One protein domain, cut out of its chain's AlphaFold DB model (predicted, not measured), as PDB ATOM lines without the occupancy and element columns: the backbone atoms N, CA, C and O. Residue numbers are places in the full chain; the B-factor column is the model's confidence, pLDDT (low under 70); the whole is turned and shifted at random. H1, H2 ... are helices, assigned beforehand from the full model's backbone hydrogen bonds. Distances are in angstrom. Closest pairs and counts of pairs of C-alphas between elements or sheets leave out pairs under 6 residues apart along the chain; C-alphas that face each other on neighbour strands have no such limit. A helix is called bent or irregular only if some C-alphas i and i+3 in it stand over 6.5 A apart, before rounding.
ATOM      1  N   SER A 255     -16.743 -44.275  -3.827       86.44
ATOM      2  CA  SER A 255     -15.477 -43.780  -4.347       86.44
ATOM      3  C   SER A 255     -14.487 -43.494  -3.218       86.44
ATOM      4  O   SER A 255     -14.828 -43.405  -2.030       86.44
ATOM      5  N   VAL A 256     -13.213 -43.361  -3.582       88.75
ATOM      6  CA  VAL A 256     -12.160 -42.941  -2.649       88.75
ATOM      7  C   VAL A 256     -12.485 -41.562  -2.066       88.75
ATOM      8  O   VAL A 256     -12.345 -41.359  -0.859       88.75
ATOM      9  N   LEU A 257     -13.002 -40.643  -2.888       91.81
ATOM     10  CA  LEU A 257     -13.366 -39.292  -2.465       91.81
ATOM     11  C   LEU A 257     -14.551 -39.292  -1.486       91.81
ATOM     12  O   LEU A 257     -14.519 -38.580  -0.481       91.81
ATOM     13  N   GLU A 258     -15.559 -40.140  -1.706       86.06
ATOM     14  CA  GLU A 258     -16.689 -40.309  -0.780       86.06
ATOM     15  C   GLU A 258     -16.247 -40.870   0.577       86.06
ATOM     16  O   GLU A 258     -16.677 -40.393   1.637       86.06
ATOM     17  N   ARG A 259     -15.343 -41.856   0.570       86.31
ATOM     18  CA  ARG A 259     -14.753 -42.383   1.807       86.31
ATOM     19  C   ARG A 259     -13.906 -41.332   2.517       86.31
ATOM     20  O   ARG A 259     -13.985 -41.230   3.743       86.31
ATOM     21  N   LEU A 260     -13.142 -40.526   1.779       90.12
ATOM     22  CA  LEU A 260     -12.343 -39.434   2.337       90.12
ATOM     23  C   LEU A 260     -13.227 -38.365   2.996       90.12
ATOM     24  O   LEU A 260     -12.950 -37.961   4.126       90.12
ATOM     25  N   LYS A 261     -14.335 -37.978   2.351       88.50
ATOM     26  CA  LYS A 261     -15.349 -37.082   2.931       88.50
ATOM     27  C   LYS A 261     -15.855 -37.619   4.263       88.50
ATOM     28  O   LYS A 261     -15.872 -36.904   5.261       88.50
ATOM     29  N   SER A 262     -16.259 -38.885   4.269       83.31
ATOM     30  CA  SER A 262     -16.835 -39.547   5.443       83.31
ATOM     31  C   SER A 262     -15.841 -39.581   6.603       83.31
ATOM     32  O   SER A 262     -16.190 -39.260   7.739       83.31
ATOM     33  N   LEU A 263     -14.576 -39.870   6.296       84.88
ATOM     34  CA  LEU A 263     -13.470 -39.844   7.244       84.88
ATOM     35  C   LEU A 263     -13.251 -38.433   7.841       84.88
ATOM     36  O   LEU A 263     -13.112 -38.285   9.058       84.88
ATOM     37  N   TRP A 264     -13.267 -37.379   7.017       88.31
ATOM     38  CA  TRP A 264     -13.109 -35.992   7.480       88.31
ATOM     39  C   TRP A 264     -14.288 -35.529   8.340       88.31
ATOM     40  O   TRP A 264     -14.079 -34.927   9.397       88.31
ATOM     41  N   LEU A 265     -15.517 -35.859   7.934       82.94
ATOM     42  CA  LEU A 265     -16.731 -35.557   8.696       82.94
ATOM     43  C   LEU A 265     -16.714 -36.233  10.066       82.94
ATOM     44  O   LEU A 265     -16.960 -35.569  11.075       82.94
ATOM     45  N   GLN A 266     -16.345 -37.518  10.126       79.00
ATOM     46  CA  GLN A 266     -16.189 -38.237  11.390       79.00
ATOM     47  C   GLN A 266     -15.261 -37.484  12.340       79.00
ATOM     48  O   GLN A 266     -15.586 -37.283  13.513       79.00
ATOM     49  N   ARG A 267     -14.108 -37.029  11.837       82.31
ATOM     50  CA  ARG A 267     -13.133 -36.328  12.668       82.31
ATOM     51  C   ARG A 267     -13.627 -34.960  13.123       82.31
ATOM     52  O   ARG A 267     -13.426 -34.621  14.292       82.31
ATOM     53  N   ALA A 268     -14.262 -34.196  12.237       83.25
ATOM     54  CA  ALA A 268     -14.799 -32.876  12.556       83.25
ATOM     55  C   ALA A 268     -15.889 -32.950  13.636       83.25
ATOM     56  O   ALA A 268     -15.856 -32.166  14.589       83.25
ATOM     57  N   VAL A 269     -16.790 -33.937  13.546       78.19
ATOM     58  CA  VAL A 269     -17.855 -34.146  14.540       78.19
ATOM     59  C   VAL A 269     -17.283 -34.583  15.886       78.19
ATOM     60  O   VAL A 269     -17.607 -33.976  16.904       78.19
ATOM     61  N   VAL A 270     -16.374 -35.567  15.910       76.25
ATOM     62  CA  VAL A 270     -15.712 -36.006  17.157       76.25
ATOM     63  C   VAL A 270     -14.930 -34.863  17.815       76.25
ATOM     64  O   VAL A 270     -14.797 -34.826  19.035       76.25
ATOM     65  N   GLY A 271     -14.408 -33.919  17.027       75.75
ATOM     66  CA  GLY A 271     -13.748 -32.718  17.542       75.75
ATOM     67  C   GLY A 271     -14.667 -31.586  17.985       75.75
ATOM     68  O   GLY A 271     -14.160 -30.585  18.478       75.75
ATOM     69  N   GLY A 272     -15.987 -31.713  17.827       70.31
ATOM     70  CA  GLY A 272     -16.933 -30.653  18.181       70.31
ATOM     71  C   GLY A 272     -16.830 -29.409  17.288       70.31
ATOM     72  O   GLY A 272     -17.221 -28.320  17.702       70.31
ATOM     73  N   HIS A 273     -16.305 -29.540  16.066       71.44
ATOM     74  CA  HIS A 273     -16.102 -28.421  15.143       71.44
ATOM     75  C   HIS A 273     -17.287 -28.261  14.178       71.44
ATOM     76  O   HIS A 273     -17.170 -28.551  12.990       71.44
ATOM     77  N   GLY A 274     -18.428 -27.775  14.677       70.94
ATOM     78  CA  GLY A 274     -19.644 -27.556  13.870       70.94
ATOM     79  C   GLY A 274     -19.419 -26.777  12.558       70.94
ATOM     80  O   GLY A 274     -19.784 -27.283  11.501       70.94
ATOM     81  N   PRO A 275     -18.745 -25.607  12.567       78.62
ATOM     82  CA  PRO A 275     -18.453 -24.863  11.335       78.62
ATOM     83  C   PRO A 275     -17.574 -25.631  10.336       78.62
ATOM     84  O   PRO A 275     -17.765 -25.530   9.130       78.62
ATOM     85  N   LEU A 276     -16.648 -26.457  10.828       83.31
ATOM     86  CA  LEU A 276     -15.762 -27.246   9.971       83.31
ATOM     87  C   LEU A 276     -16.523 -28.358   9.239       83.31
ATOM     88  O   LEU A 276     -16.199 -28.675   8.100       83.31
ATOM     89  N   VAL A 277     -17.551 -28.937   9.868       79.56
ATOM     90  CA  VAL A 277     -18.448 -29.908   9.217       79.56
ATOM     91  C   VAL A 277     -19.105 -29.280   7.987       79.56
ATOM     92  O   VAL A 277     -19.124 -29.892   6.919       79.56
ATOM     93  N   MET A 278     -19.570 -28.037   8.117       77.94
ATOM     94  CA  MET A 278     -20.161 -27.272   7.017       77.94
ATOM     95  C   MET A 278     -19.154 -27.023   5.894       77.94
ATOM     96  O   MET A 278     -19.431 -27.332   4.736       77.94
ATOM     97  N   ASP A 279     -17.957 -26.542   6.239       85.38
ATOM     98  CA  ASP A 279     -16.870 -26.337   5.278       85.38
ATOM     99  C   ASP A 279     -16.538 -27.615   4.495       85.38
ATOM    100  O   ASP A 279     -16.368 -27.561   3.275       85.38
ATOM    101  N   ILE A 280     -16.487 -28.767   5.177       87.31
ATOM    102  CA  ILE A 280     -16.245 -30.078   4.559       87.31
ATOM    103  C   ILE A 280     -17.376 -30.428   3.585       87.31
ATOM    104  O   ILE A 280     -17.118 -30.857   2.463       87.31
ATOM    105  N   HIS A 281     -18.635 -30.237   3.972       82.44
ATOM    106  CA  HIS A 281     -19.757 -30.495   3.072       82.44
ATOM    107  C   HIS A 281     -19.670 -29.660   1.791       82.44
ATOM    108  O   HIS A 281     -19.777 -30.226   0.699       82.44
ATOM    109  N   HIS A 282     -19.426 -28.354   1.915       84.38
ATOM    110  CA  HIS A 282     -19.312 -27.466   0.760       84.38
ATOM    111  C   HIS A 282     -18.136 -27.847  -0.138       84.38
ATOM    112  O   HIS A 282     -18.339 -28.070  -1.331       84.38
ATOM    113  N   ILE A 283     -16.931 -28.014   0.421       92.31
ATOM    114  CA  ILE A 283     -15.757 -28.296  -0.410       92.31
ATOM    115  C   ILE A 283     -15.872 -29.635  -1.139       92.31
ATOM    116  O   ILE A 283     -15.504 -29.718  -2.304       92.31
ATOM    117  N   PHE A 284     -16.434 -30.678  -0.522       91.25
ATOM    118  CA  PHE A 284     -16.636 -31.943  -1.232       91.25
ATOM    119  C   PHE A 284     -17.726 -31.846  -2.304       91.25
ATOM    120  O   PHE A 284     -17.572 -32.454  -3.359       91.25
ATOM    121  N   GLY A 285     -18.781 -31.055  -2.079       86.50
ATOM    122  CA  GLY A 285     -19.744 -30.706  -3.129       86.50
ATOM    123  C   GLY A 285     -19.063 -30.065  -4.341       86.50
ATOM    124  O   GLY A 285     -19.327 -30.442  -5.483       86.50
ATOM    125  N   ASP A 286     -18.128 -29.143  -4.101       91.00
ATOM    126  CA  ASP A 286     -17.325 -28.521  -5.157       91.00
ATOM    127  C   ASP A 286     -16.411 -29.539  -5.847       91.00
ATOM    128  O   ASP A 286     -16.357 -29.578  -7.074       91.00
ATOM    129  N   LEU A 287     -15.731 -30.399  -5.082       95.06
ATOM    130  CA  LEU A 287     -14.829 -31.415  -5.627       95.06
ATOM    131  C   LEU A 287     -15.561 -32.429  -6.517       95.06
ATOM    132  O   LEU A 287     -15.026 -32.781  -7.561       95.06
ATOM    133  N   TYR A 288     -16.789 -32.850  -6.185       91.75
ATOM    134  CA  TYR A 288     -17.573 -33.714  -7.082       91.75
ATOM    135  C   TYR A 288     -17.884 -33.029  -8.417       91.75
ATOM    136  O   TYR A 288     -17.813 -33.660  -9.469       91.75
ATOM    137  N   ARG A 289     -18.185 -31.726  -8.394       89.19
ATOM    138  CA  ARG A 289     -18.430 -30.949  -9.619       89.19
ATOM    139  C   ARG A 289     -17.155 -30.769 -10.437       89.19
ATOM    140  O   ARG A 289     -17.186 -30.895 -11.658       89.19
ATOM    141  N   VAL A 290     -16.025 -30.531  -9.771       94.38
ATOM    142  CA  VAL A 290     -14.714 -30.510 -10.427       94.38
ATOM    143  C   VAL A 290     -14.372 -31.874 -11.019       94.38
ATOM    144  O   VAL A 290     -13.834 -31.920 -12.119       94.38
ATOM    145  N   ALA A 291     -14.719 -32.980 -10.356       94.44
ATOM    146  CA  ALA A 291     -14.510 -34.321 -10.894       94.44
ATOM    147  C   ALA A 291     -15.310 -34.542 -12.188       94.44
ATOM    148  O   ALA A 291     -14.751 -35.007 -13.181       94.44
ATOM    149  N   ASP A 292     -16.586 -34.139 -12.209       90.44
ATOM    150  CA  ASP A 292     -17.397 -34.133 -13.433       90.44
ATOM    151  C   ASP A 292     -16.722 -33.303 -14.533       90.44
ATOM    152  O   ASP A 292     -16.568 -33.775 -15.660       90.44
ATOM    153  N   ARG A 293     -16.240 -32.102 -14.200       90.25
ATOM    154  CA  ARG A 293     -15.569 -31.222 -15.160       90.25
ATOM    155  C   ARG A 293     -14.257 -31.807 -15.690       90.25
ATOM    156  O   ARG A 293     -13.988 -31.709 -16.883       90.25
ATOM    157  N   CYS A 294     -13.462 -32.453 -14.838       93.19
ATOM    158  CA  CYS A 294     -12.234 -33.146 -15.234       93.19
ATOM    159  C   CYS A 294     -12.522 -34.270 -16.233       93.19
ATOM    160  O   CYS A 294     -11.792 -34.413 -17.214       93.19
ATOM    161  N   ALA A 295     -13.587 -35.044 -16.002       89.88
ATOM    162  CA  ALA A 295     -14.022 -36.085 -16.926       89.88
ATOM    163  C   ALA A 295     -14.518 -35.496 -18.257       89.88
ATOM    164  O   ALA A 295     -14.191 -36.006 -19.324       89.88
ATOM    165  N   GLU A 296     -15.264 -34.389 -18.208       87.75
ATOM    166  CA  GLU A 296     -15.787 -33.704 -19.395       87.75
ATOM    167  C   GLU A 296     -14.678 -33.204 -20.331       87.75
ATOM    168  O   GLU A 296     -14.765 -33.376 -21.546       87.75
ATOM    169  N   VAL A 297     -13.624 -32.602 -19.771       88.62
ATOM    170  CA  VAL A 297     -12.499 -32.071 -20.559       88.62
ATOM    171  C   VAL A 297     -11.448 -33.134 -20.910       88.62
ATOM    172  O   VAL A 297     -10.456 -32.824 -21.567       88.62
ATOM    173  N   GLY A 298     -11.649 -34.383 -20.476       89.00
ATOM    174  CA  GLY A 298     -10.746 -35.505 -20.740       89.00
ATOM    175  C   GLY A 298      -9.477 -35.533 -19.884       89.00
ATOM    176  O   GLY A 298      -8.562 -36.289 -20.197       89.00
ATOM    177  N   LEU A 299      -9.405 -34.746 -18.801       91.06
ATOM    178  CA  LEU A 299      -8.307 -34.823 -17.824       91.06
ATOM    179  C   LEU A 299      -8.315 -36.168 -17.075       91.06
ATOM    180  O   LEU A 299      -7.271 -36.659 -16.655       91.06
ATOM    181  N   ALA A 300      -9.494 -36.773 -16.944       91.19
ATOM    182  CA  ALA A 300      -9.676 -38.160 -16.545       91.19
ATOM    183  C   ALA A 300     -10.653 -38.846 -17.509       91.19
ATOM    184  O   ALA A 300     -11.516 -38.196 -18.092       91.19
ATOM    185  N   ASN A 301     -10.535 -40.167 -17.660       87.25
ATOM    186  CA  ASN A 301     -11.362 -40.930 -18.606       87.25
ATOM    187  C   ASN A 301     -12.853 -40.936 -18.238       87.25
ATOM    188  O   ASN A 301     -13.715 -41.026 -19.107       87.25
ATOM    189  N   ASP A 302     -13.143 -40.889 -16.943       87.12
ATOM    190  CA  ASP A 302     -14.486 -40.887 -16.386       87.12
ATOM    191  C   ASP A 302     -14.469 -40.219 -15.004       87.12
ATOM    192  O   ASP A 302     -13.415 -39.866 -14.467       87.12
ATOM    193  N   VAL A 303     -15.653 -40.032 -14.424       88.81
ATOM    194  CA  VAL A 303     -15.815 -39.332 -13.142       88.81
ATOM    195  C   VAL A 303     -15.229 -40.113 -11.975       88.81
ATOM    196  O   VAL A 303     -14.690 -39.504 -11.060       88.81
ATOM    197  N   ASP A 304     -15.298 -41.444 -11.985       88.94
ATOM    198  CA  ASP A 304     -14.742 -42.238 -10.887       88.94
ATOM    199  C   ASP A 304     -13.205 -42.118 -10.890       88.94
ATOM    200  O   ASP A 304     -12.591 -41.909  -9.843       88.94
ATOM    201  N   ARG A 305     -12.583 -42.103 -12.077       91.62
ATOM    202  CA  ARG A 305     -11.156 -41.789 -12.246       91.62
ATOM    203  C   ARG A 305     -10.806 -40.343 -11.922       91.62
ATOM    204  O   ARG A 305      -9.713 -40.091 -11.418       91.62
ATOM    205  N   ALA A 306     -11.702 -39.396 -12.180       94.50
ATOM    206  CA  ALA A 306     -11.506 -38.010 -11.771       94.50
ATOM    207  C   ALA A 306     -11.513 -37.870 -10.240       94.50
ATOM    208  O   ALA A 306     -10.673 -37.171  -9.683       94.50
ATOM    209  N   GLU A 307     -12.414 -38.565  -9.545       94.56
ATOM    210  CA  GLU A 307     -12.468 -38.585  -8.078       94.56
ATOM    211  C   GLU A 307     -11.204 -39.215  -7.465       94.56
ATOM    212  O   GLU A 307     -10.658 -38.675  -6.496       94.56
ATOM    213  N   ASP A 308     -10.690 -40.298  -8.064       95.38
ATOM    214  CA  ASP A 308      -9.390 -40.892  -7.716       95.38
ATOM    215  C   ASP A 308      -8.246 -39.875  -7.878       95.38
ATOM    216  O   ASP A 308      -7.426 -39.699  -6.968       95.38
ATOM    217  N   LEU A 309      -8.209 -39.182  -9.022       95.69
ATOM    218  CA  LEU A 309      -7.204 -38.165  -9.330       95.69
ATOM    219  C   LEU A 309      -7.246 -37.020  -8.311       95.69
ATOM    220  O   LEU A 309      -6.201 -36.639  -7.794       95.69
ATOM    221  N   LEU A 310      -8.426 -36.497  -7.965       97.19
ATOM    222  CA  LEU A 310      -8.553 -35.415  -6.982       97.19
ATOM    223  C   LEU A 310      -8.003 -35.806  -5.606       97.19
ATOM    224  O   LEU A 310      -7.333 -34.995  -4.964       97.19
ATOM    225  N   CYS A 311      -8.227 -37.050  -5.169       95.94
ATOM    226  CA  CYS A 311      -7.653 -37.552  -3.920       95.94
ATOM    227  C   CYS A 311      -6.121 -37.576  -3.980       95.94
ATOM    228  O   CYS A 311      -5.457 -37.106  -3.054       95.94
ATOM    229  N   GLN A 312      -5.561 -38.083  -5.082       96.31
ATOM    230  CA  GLN A 312      -4.114 -38.125  -5.300       96.31
ATOM    231  C   GLN A 312      -3.513 -36.719  -5.341       96.31
ATOM    232  O   GLN A 312      -2.522 -36.454  -4.662       96.31
ATOM    233  N   LEU A 313      -4.138 -35.796  -6.074       97.06
ATOM    234  CA  LEU A 313      -3.698 -34.407  -6.164       97.06
ATOM    235  C   LEU A 313      -3.703 -33.719  -4.801       97.06
ATOM    236  O   LEU A 313      -2.740 -33.031  -4.476       97.06
ATOM    237  N   LEU A 314      -4.736 -33.937  -3.984       96.81
ATOM    238  CA  LEU A 314      -4.801 -33.386  -2.632       96.81
ATOM    239  C   LEU A 314      -3.684 -33.930  -1.739       96.81
ATOM    240  O   LEU A 314      -3.045 -33.171  -1.014       96.81
ATOM    241  N   TYR A 315      -3.412 -35.231  -1.816       95.31
ATOM    242  CA  TYR A 315      -2.300 -35.838  -1.094       95.31
ATOM    243  C   TYR A 315      -0.946 -35.269  -1.533       95.31
ATOM    244  O   TYR A 315      -0.153 -34.856  -0.686       95.31
ATOM    245  N   HIS A 316      -0.688 -35.174  -2.841       94.19
ATOM    246  CA  HIS A 316       0.547 -34.574  -3.346       94.19
ATOM    247  C   HIS A 316       0.659 -33.101  -2.953       94.19
ATOM    248  O   HIS A 316       1.720 -32.676  -2.506       94.19
ATOM    249  N   TRP A 317      -0.429 -32.337  -3.030       94.25
ATOM    250  CA  TRP A 317      -0.469 -30.942  -2.593       94.25
ATOM    251  C   TRP A 317      -0.016 -30.772  -1.143       94.25
ATOM    252  O   TRP A 317       0.782 -29.887  -0.840       94.25
ATOM    253  N   LEU A 318      -0.534 -31.617  -0.251       92.75
ATOM    254  CA  LEU A 318      -0.258 -31.552   1.180       92.75
ATOM    255  C   LEU A 318       1.138 -32.050   1.542       92.75
ATOM    256  O   LEU A 318       1.722 -31.557   2.503       92.75
ATOM    257  N   ASN A 319       1.641 -33.038   0.804       90.31
ATOM    258  CA  ASN A 319       2.764 -33.850   1.252       90.31
ATOM    259  C   ASN A 319       4.026 -33.697   0.387       90.31
ATOM    260  O   ASN A 319       5.047 -34.268   0.728       90.31
ATOM    261  N   MET A 320       4.012 -32.930  -0.711       87.81
ATOM    262  CA  MET A 320       5.143 -32.869  -1.663       87.81
ATOM    263  C   MET A 320       6.483 -32.362  -1.102       87.81
ATOM    264  O   MET A 320       7.509 -32.547  -1.753       87.81
ATOM    265  N   GLU A 321       6.490 -31.712   0.063       84.62
ATOM    266  CA  GLU A 321       7.712 -31.268   0.758       84.62
ATOM    267  C   GLU A 321       8.167 -32.245   1.852       84.62
ATOM    268  O   GLU A 321       9.259 -32.096   2.400       84.62
ATOM    269  N   ASP A 322       7.344 -33.238   2.187       84.50
ATOM    270  CA  ASP A 322       7.636 -34.186   3.253       84.50
ATOM    271  C   ASP A 322       8.637 -35.249   2.762       84.50
ATOM    272  O   ASP A 322       8.420 -35.868   1.718       84.50
ATOM    273  N   PRO A 323       9.724 -35.535   3.499       80.50
ATOM    274  CA  PRO A 323      10.666 -36.600   3.142       80.50
ATOM    275  C   PRO A 323      10.025 -37.991   2.992       80.50
ATOM    276  O   PRO A 323      10.532 -38.828   2.243       80.50
ATOM    277  N   SER A 324       8.915 -38.247   3.687       80.44
ATOM    278  CA  SER A 324       8.126 -39.480   3.602       80.44
ATOM    279  C   SER A 324       7.178 -39.516   2.399       80.44
ATOM    280  O   SER A 324       6.514 -40.528   2.177       80.44
ATOM    281  N   HIS A 325       7.141 -38.472   1.567       80.69
ATOM    282  CA  HIS A 325       6.236 -38.375   0.430       80.69
ATOM    283  C   HIS A 325       6.434 -39.486  -0.600       80.69
ATOM    284  O   HIS A 325       7.508 -39.630  -1.177       80.69
ATOM    285  N   GLU A 326       5.393 -40.269  -0.857       83.00
ATOM    286  CA  GLU A 326       5.380 -41.316  -1.883       83.00
ATOM    287  C   GLU A 326       4.719 -40.819  -3.173       83.00
ATOM    288  O   GLU A 326       3.566 -40.400  -3.155       83.00
ATOM    289  N   LEU A 327       5.434 -40.880  -4.301       79.19
ATOM    290  CA  LEU A 327       5.005 -40.278  -5.578       79.19
ATOM    291  C   LEU A 327       3.999 -41.114  -6.382       79.19
ATOM    292  O   LEU A 327       3.358 -40.588  -7.291       79.19
ATOM    293  N   TRP A 328       3.886 -42.406  -6.071       79.81
ATOM    294  CA  TRP A 328       3.210 -43.404  -6.911       79.81
ATOM    295  C   TRP A 328       2.013 -44.059  -6.224       79.81
ATOM    296  O   TRP A 328       1.636 -45.185  -6.546       79.81
ATOM    297  N   TYR A 329       1.427 -43.384  -5.239       81.19
ATOM    298  CA  TYR A 329       0.269 -43.917  -4.542       81.19
ATOM    299  C   TYR A 329      -0.966 -43.930  -5.440       81.19
ATOM    300  O   TYR A 329      -1.403 -42.904  -5.960       81.19
ATOM    301  N   GLY A 330      -1.561 -45.118  -5.566       88.38
ATOM    302  CA  GLY A 330      -2.928 -45.253  -6.047       88.38
ATOM    303  C   GLY A 330      -3.907 -44.590  -5.075       88.38
ATOM    304  O   GLY A 330      -3.583 -44.335  -3.914       88.38
ATOM    305  N   ALA A 331      -5.126 -44.320  -5.540       90.44
ATOM    306  CA  ALA A 331      -6.111 -43.578  -4.754       90.44
ATOM    307  C   ALA A 331      -6.476 -44.291  -3.429       90.44
ATOM    308  O   ALA A 331      -6.605 -43.638  -2.397       90.44
ATOM    309  N   GLU A 332      -6.524 -45.628  -3.417       91.19
ATOM    310  CA  GLU A 332      -6.707 -46.424  -2.190       91.19
ATOM    311  C   GLU A 332      -5.592 -46.196  -1.161       91.19
ATOM    312  O   GLU A 332      -5.865 -45.924   0.005       91.19
ATOM    313  N   THR A 333      -4.330 -46.247  -1.592       91.81
ATOM    314  CA  THR A 333      -3.173 -46.040  -0.708       91.81
ATOM    315  C   THR A 333      -3.129 -44.609  -0.177       91.81
ATOM    316  O   THR A 333      -2.804 -44.378   0.987       91.81
ATOM    317  N   VAL A 334      -3.521 -43.635  -1.004       91.44
ATOM    318  CA  VAL A 334      -3.709 -42.246  -0.567       91.44
ATOM    319  C   VAL A 334      -4.779 -42.147   0.525       91.44
ATOM    320  O   VAL A 334      -4.578 -41.456   1.524       91.44
ATOM    321  N   TYR A 335      -5.906 -42.840   0.373       91.31
ATOM    322  CA  TYR A 335      -6.946 -42.857   1.398       91.31
ATOM    323  C   TYR A 335      -6.460 -43.465   2.717       91.31
ATOM    324  O   TYR A 335      -6.733 -42.905   3.781       91.31
ATOM    325  N   GLU A 336      -5.706 -44.563   2.664       90.31
ATOM    326  CA  GLU A 336      -5.087 -45.152   3.857       90.31
ATOM    327  C   GLU A 336      -4.140 -44.165   4.541       90.31
ATOM    328  O   GLU A 336      -4.218 -43.996   5.758       90.31
ATOM    329  N   TRP A 337      -3.336 -43.424   3.770       91.69
ATOM    330  CA  TRP A 337      -2.499 -42.357   4.316       91.69
ATOM    331  C   TRP A 337      -3.338 -41.303   5.047       91.69
ATOM    332  O   TRP A 337      -3.046 -40.986   6.200       91.69
ATOM    333  N   PHE A 338      -4.419 -40.805   4.438       91.50
ATOM    334  CA  PHE A 338      -5.305 -39.842   5.098       91.50
ATOM    335  C   PHE A 338      -5.898 -40.406   6.391       91.50
ATOM    336  O   PHE A 338      -5.890 -39.720   7.413       91.50
ATOM    337  N   ARG A 339      -6.380 -41.653   6.371       88.12
ATOM    338  CA  ARG A 339      -6.923 -42.342   7.551       88.12
ATOM    339  C   ARG A 339      -5.900 -42.404   8.680       88.12
ATOM    340  O   ARG A 339      -6.235 -42.091   9.821       88.12
ATOM    341  N   ASP A 340      -4.665 -42.757   8.353       88.25
ATOM    342  CA  ASP A 340      -3.609 -42.975   9.335       88.25
ATOM    343  C   ASP A 340      -3.037 -41.653   9.887       88.25
ATOM    344  O   ASP A 340      -2.515 -41.629  10.999       88.25
ATOM    345  N   HIS A 341      -3.191 -40.532   9.171       87.19
ATOM    346  CA  HIS A 341      -2.683 -39.214   9.589       87.19
ATOM    347  C   HIS A 341      -3.756 -38.304  10.213       87.19
ATOM    348  O   HIS A 341      -3.432 -37.301  10.854       87.19
ATOM    349  N   LEU A 342      -5.041 -38.660  10.105       81.94
ATOM    350  CA  LEU A 342      -6.149 -37.835  10.604       81.94
ATOM    351  C   LEU A 342      -6.322 -37.869  12.142       81.94
ATOM    352  O   LEU A 342      -7.129 -37.121  12.709       81.94
ATOM    353  N   TYR A 343      -5.531 -38.665  12.871       69.31
ATOM    354  CA  TYR A 343      -5.581 -38.697  14.341       69.31
ATOM    355  C   TYR A 343      -5.247 -37.341  14.991       69.31
ATOM    356  O   TYR A 343      -5.677 -37.081  16.118       69.31
ATOM    357  N   VAL A 344      -4.594 -36.414  14.283       68.06
ATOM    358  CA  VAL A 344      -4.273 -35.071  14.792       68.06
ATOM    359  C   VAL A 344      -5.319 -34.040  14.339       68.06
ATOM    360  O   VAL A 344      -5.320 -33.576  13.205       68.06
ATOM    361  N   GLN A 345      -6.196 -33.617  15.258       61.06
ATOM    362  CA  GLN A 345      -7.310 -32.677  15.001       61.06
ATOM    363  C   GLN A 345      -6.875 -31.340  14.373       61.06
ATOM    364  O   GLN A 345      -7.611 -30.755  13.584       61.06
ATOM    365  N   ARG A 346      -5.660 -30.871  14.690       70.12
ATOM    366  CA  ARG A 346      -5.106 -29.602  14.184       70.12
ATOM    367  C   ARG A 346      -4.834 -29.598  12.679       70.12
ATOM    368  O   ARG A 346      -4.628 -28.533  12.116       70.12
ATOM    369  N   VAL A 347      -4.806 -30.767  12.045       84.62
ATOM    370  CA  VAL A 347      -4.421 -30.908  10.639       84.62
ATOM    371  C   VAL A 347      -5.619 -30.708   9.701       84.62
ATOM    372  O   VAL A 347      -5.454 -30.214   8.588       84.62
ATOM    373  N   LEU A 348      -6.838 -31.012  10.161       89.31
ATOM    374  CA  LEU A 348      -8.035 -31.004   9.317       89.31
ATOM    375  C   LEU A 348      -8.386 -29.622   8.724       89.31
ATOM    376  O   LEU A 348      -8.675 -29.578   7.531       89.31
ATOM    377  N   PRO A 349      -8.311 -28.491   9.460       91.38
ATOM    378  CA  PRO A 349      -8.526 -27.172   8.857       91.38
ATOM    379  C   PRO A 349      -7.564 -26.882   7.696       91.38
ATOM    380  O   PRO A 349      -7.995 -26.451   6.631       91.38
ATOM    381  N   ASN A 350      -6.279 -27.224   7.852       91.88
ATOM    382  CA  ASN A 350      -5.278 -27.045   6.796       91.88
ATOM    383  C   ASN A 350      -5.588 -27.907   5.563       91.88
ATOM    384  O   ASN A 350      -5.331 -27.491   4.435       91.88
ATOM    385  N   TRP A 351      -6.143 -29.105   5.762       94.44
ATOM    386  CA  TRP A 351      -6.558 -29.980   4.666       94.44
ATOM    387  C   TRP A 351      -7.771 -29.437   3.911       94.44
ATOM    388  O   TRP A 351      -7.784 -29.479   2.682       94.44
ATOM    389  N   VAL A 352      -8.754 -28.874   4.619       94.56
ATOM    390  CA  VAL A 352      -9.891 -28.177   3.995       94.56
ATOM    391  C   VAL A 352      -9.397 -26.979   3.180       94.56
ATOM    392  O   VAL A 352      -9.807 -26.819   2.030       94.56
ATOM    393  N   ASP A 353      -8.477 -26.178   3.716       95.31
ATOM    394  CA  ASP A 353      -7.899 -25.038   2.992       95.31
ATOM    395  C   ASP A 353      -7.091 -25.470   1.761       95.31
ATOM    396  O   ASP A 353      -7.171 -24.836   0.706       95.31
ATOM    397  N   ALA A 354      -6.338 -26.569   1.858       96.00
ATOM    398  CA  ALA A 354      -5.643 -27.153   0.715       96.00
ATOM    399  C   ALA A 354      -6.628 -27.636  -0.358       96.00
ATOM    400  O   ALA A 354      -6.423 -27.353  -1.536       96.00
ATOM    401  N   ALA A 355      -7.722 -28.290   0.040       97.38
ATOM    402  CA  ALA A 355      -8.771 -28.727  -0.877       97.38
ATOM    403  C   ALA A 355      -9.460 -27.544  -1.577       97.38
ATOM    404  O   ALA A 355      -9.683 -27.615  -2.783       97.38
ATOM    405  N   LYS A 356      -9.724 -26.438  -0.862       97.25
ATOM    406  CA  LYS A 356     -10.255 -25.185  -1.439       97.25
ATOM    407  C   LYS A 356      -9.325 -24.634  -2.524       97.25
ATOM    408  O   LYS A 356      -9.758 -24.420  -3.652       97.25
ATOM    409  N   ARG A 357      -8.029 -24.497  -2.223       97.50
ATOM    410  CA  ARG A 357      -7.032 -24.015  -3.197       97.50
ATOM    411  C   ARG A 357      -6.892 -24.954  -4.388       97.50
ATOM    412  O   ARG A 357      -6.857 -24.490  -5.522       97.50
ATOM    413  N   LEU A 358      -6.828 -26.262  -4.141       97.69
ATOM    414  CA  LEU A 358      -6.747 -27.266  -5.197       97.69
ATOM    415  C   LEU A 358      -7.957 -27.173  -6.130       97.69
ATOM    416  O   LEU A 358      -7.782 -27.122  -7.346       97.69
ATOM    417  N   ARG A 359      -9.165 -27.099  -5.559       97.00
ATOM    418  CA  ARG A 359     -10.414 -26.913  -6.297       97.00
ATOM    419  C   ARG A 359     -10.331 -25.694  -7.209       97.00
ATOM    420  O   ARG A 359     -10.591 -25.831  -8.397       97.00
ATOM    421  N   ASP A 360      -9.906 -24.542  -6.689       97.12
ATOM    422  CA  ASP A 360      -9.821 -23.309  -7.482       97.12
ATOM    423  C   ASP A 360      -8.828 -23.433  -8.646       97.12
ATOM    424  O   ASP A 360      -9.114 -22.994  -9.762       97.12
ATOM    425  N   GLN A 361      -7.671 -24.065  -8.416       97.75
ATOM    426  CA  GLN A 361      -6.665 -24.249  -9.466       97.75
ATOM    427  C   GLN A 361      -7.129 -25.218 -10.559       97.75
ATOM    428  O   GLN A 361      -6.894 -24.958 -11.739       97.75
ATOM    429  N   ILE A 362      -7.791 -26.319 -10.191       97.00
ATOM    430  CA  ILE A 362      -8.286 -27.291 -11.173       97.00
ATOM    431  C   ILE A 362      -9.474 -26.717 -11.946       97.00
ATOM    432  O   ILE A 362      -9.518 -26.864 -13.164       97.00
ATOM    433  N   SER A 363     -10.399 -26.017 -11.280       95.31
ATOM    434  CA  SER A 363     -11.490 -25.312 -11.962       95.31
ATOM    435  C   SER A 363     -10.948 -24.330 -13.001       95.31
ATOM    436  O   SER A 363     -11.349 -24.396 -14.160       95.31
ATOM    437  N   HIS A 364      -9.965 -23.499 -12.630       94.88
ATOM    438  CA  HIS A 364      -9.307 -22.587 -13.572       94.88
ATOM    439  C   HIS A 364      -8.680 -23.330 -14.757       94.88
ATOM    440  O   HIS A 364      -8.906 -22.952 -15.904       94.88
ATOM    441  N   LEU A 365      -7.936 -24.411 -14.501       95.06
ATOM    442  CA  LEU A 365      -7.344 -25.239 -15.553       95.06
ATOM    443  C   LEU A 365      -8.406 -25.755 -16.536       95.06
ATOM    444  O   LEU A 365      -8.259 -25.602 -17.751       95.06
ATOM    445  N   CYS A 366      -9.462 -26.372 -16.008       92.75
ATOM    446  CA  CYS A 366     -10.524 -26.950 -16.815       92.75
ATOM    447  C   CYS A 366     -11.250 -25.887 -17.641       92.75
ATOM    448  O   CYS A 366     -11.487 -26.096 -18.829       92.75
ATOM    449  N   ASP A 367     -11.587 -24.749 -17.038       89.56
ATOM    450  CA  ASP A 367     -12.433 -23.747 -17.679       89.56
ATOM    451  C   ASP A 367     -11.665 -22.862 -18.660       89.56
ATOM    452  O   ASP A 367     -12.193 -22.536 -19.725       89.56
ATOM    453  N   VAL A 368     -10.411 -22.523 -18.354       89.94
ATOM    454  CA  VAL A 368      -9.621 -21.589 -19.168       89.94
ATOM    455  C   VAL A 368      -8.825 -22.293 -20.259       89.94
ATOM    456  O   VAL A 368      -8.732 -21.753 -21.360       89.94
ATOM    457  N   TYR A 369      -8.268 -23.479 -19.992       89.38
ATOM    458  CA  TYR A 369      -7.296 -24.100 -20.902       89.38
ATOM    459  C   TYR A 369      -7.748 -25.407 -21.535       89.38
ATOM    460  O   TYR A 369      -7.226 -25.749 -22.591       89.38
ATOM    461  N   LEU A 370      -8.686 -26.137 -20.925       86.94
ATOM    462  CA  LEU A 370      -9.135 -27.430 -21.456       86.94
ATOM    463  C   LEU A 370     -10.560 -27.395 -22.024       86.94
ATOM    464  O   LEU A 370     -10.933 -28.288 -22.788       86.94
ATOM    465  N   SER A 371     -11.344 -26.362 -21.706       84.06
ATOM    466  CA  SER A 371     -12.697 -26.205 -22.236       84.06
ATOM    467  C   SER A 371     -12.684 -25.938 -23.744       84.06
ATOM    468  O   SER A 371     -11.791 -25.284 -24.278       84.06
ATOM    469  N   SER A 372     -13.718 -26.403 -24.447       70.75
ATOM    470  CA  SER A 372     -13.910 -26.113 -25.878       70.75
ATOM    471  C   SER A 372     -14.136 -24.623 -26.167       70.75
ATOM    472  O   SER A 372     -13.984 -24.182 -27.303       70.75
ATOM    473  N   SER A 373     -14.494 -23.851 -25.139       71.12
ATOM    474  CA  SER A 373     -14.666 -22.398 -25.164       71.12
ATOM    475  C   SER A 373     -13.397 -21.616 -24.809       71.12
ATOM    476  O   SER A 373     -13.466 -20.391 -24.698       71.12
ATOM    477  N   ALA A 374     -12.261 -22.290 -24.591       69.75
ATOM    478  CA  ALA A 374     -11.003 -21.641 -24.245       69.75
ATOM    479  C   ALA A 374     -10.631 -20.570 -25.292       69.75
ATOM    480  O   ALA A 374     -10.767 -20.807 -26.499       69.75
ATOM    481  N   PRO A 375     -10.169 -19.379 -24.869       69.25
ATOM    482  CA  PRO A 375      -9.766 -18.336 -25.800       69.25
ATOM    483  C   PRO A 375      -8.634 -18.838 -26.702       69.25
ATOM    484  O   PRO A 375      -7.690 -19.474 -26.235       69.25
TER     485      PRO A 375
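What this domain is: This is residues 255 to 375 of the 705 residues of the protein "DUF262 domain-containing protein" of Thiorhodococcus mannitoliphagus (UniProt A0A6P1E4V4). The longest helix, H5, runs side by side with H2 along the length of the domain, and H1 folds back from H2 as a helical hairpin, so that H1, H2 and H5 form a bundle, helices side by side. H3 slants across H2 and H5, and H4 packs on H3 and H1, on the side away from H2. The printed part has 121 residues with five named helices, H1 to H5 in chain order, and no named strand; the class is all helix. It is compact, with a radius of gyration of the C-alphas of 14.4 A and spans of 45 by 32 by 24 A.

Where its parts are: H5, residues 345 to 370, is 36.9 A long and ends at C-alpha 370 (-9.135, -27.430, -21.456). It is irregular, but only just: C-alphas 346 and 349 are 6.8 A apart. H2, residues 274 to 296, measures 34.0 A, and H3, residues 303 to 319, 24.1 A. H1, residues 256 to 270, begins at C-alpha 256 (-12.160, -42.941, -2.649) and is 21.3 A long. H4 is residues 331 to 341.

How they stand to each other: H5 touches H2 at a shallow tilt of 27 degrees, the same way; their closest C-alphas, Val 290 and Ser 363, are 6.3 A apart. H1 and H2 run opposite ways at 7 degrees, closest at the C-alphas of Ala 268 and Val 277, 5.8 A. H3 touches H2 at a steep tilt of 56 degrees, with the C-alphas of Ala 291 and Ala 306 closest at 4.8 A. H4 touches H3, closest at the C-alphas of Asp 308 and Ala 331, 5.2 A. H2 and H4 are apart. Every O i to N i+4 pair is within hydrogen-bond range in H1, H2, H3 and H4, and 20 of 22 are in H5.

The domain as a whole: The C-alphas farthest apart, of Val 270 and Pro 375, are 46.8 A apart. The printed part has no cut; the link from H3 to H4 is long, with 11 residues. Mean pLDDT of the printed part is 87.5, and residues 343 to 345 and 374 to 375 are under 70.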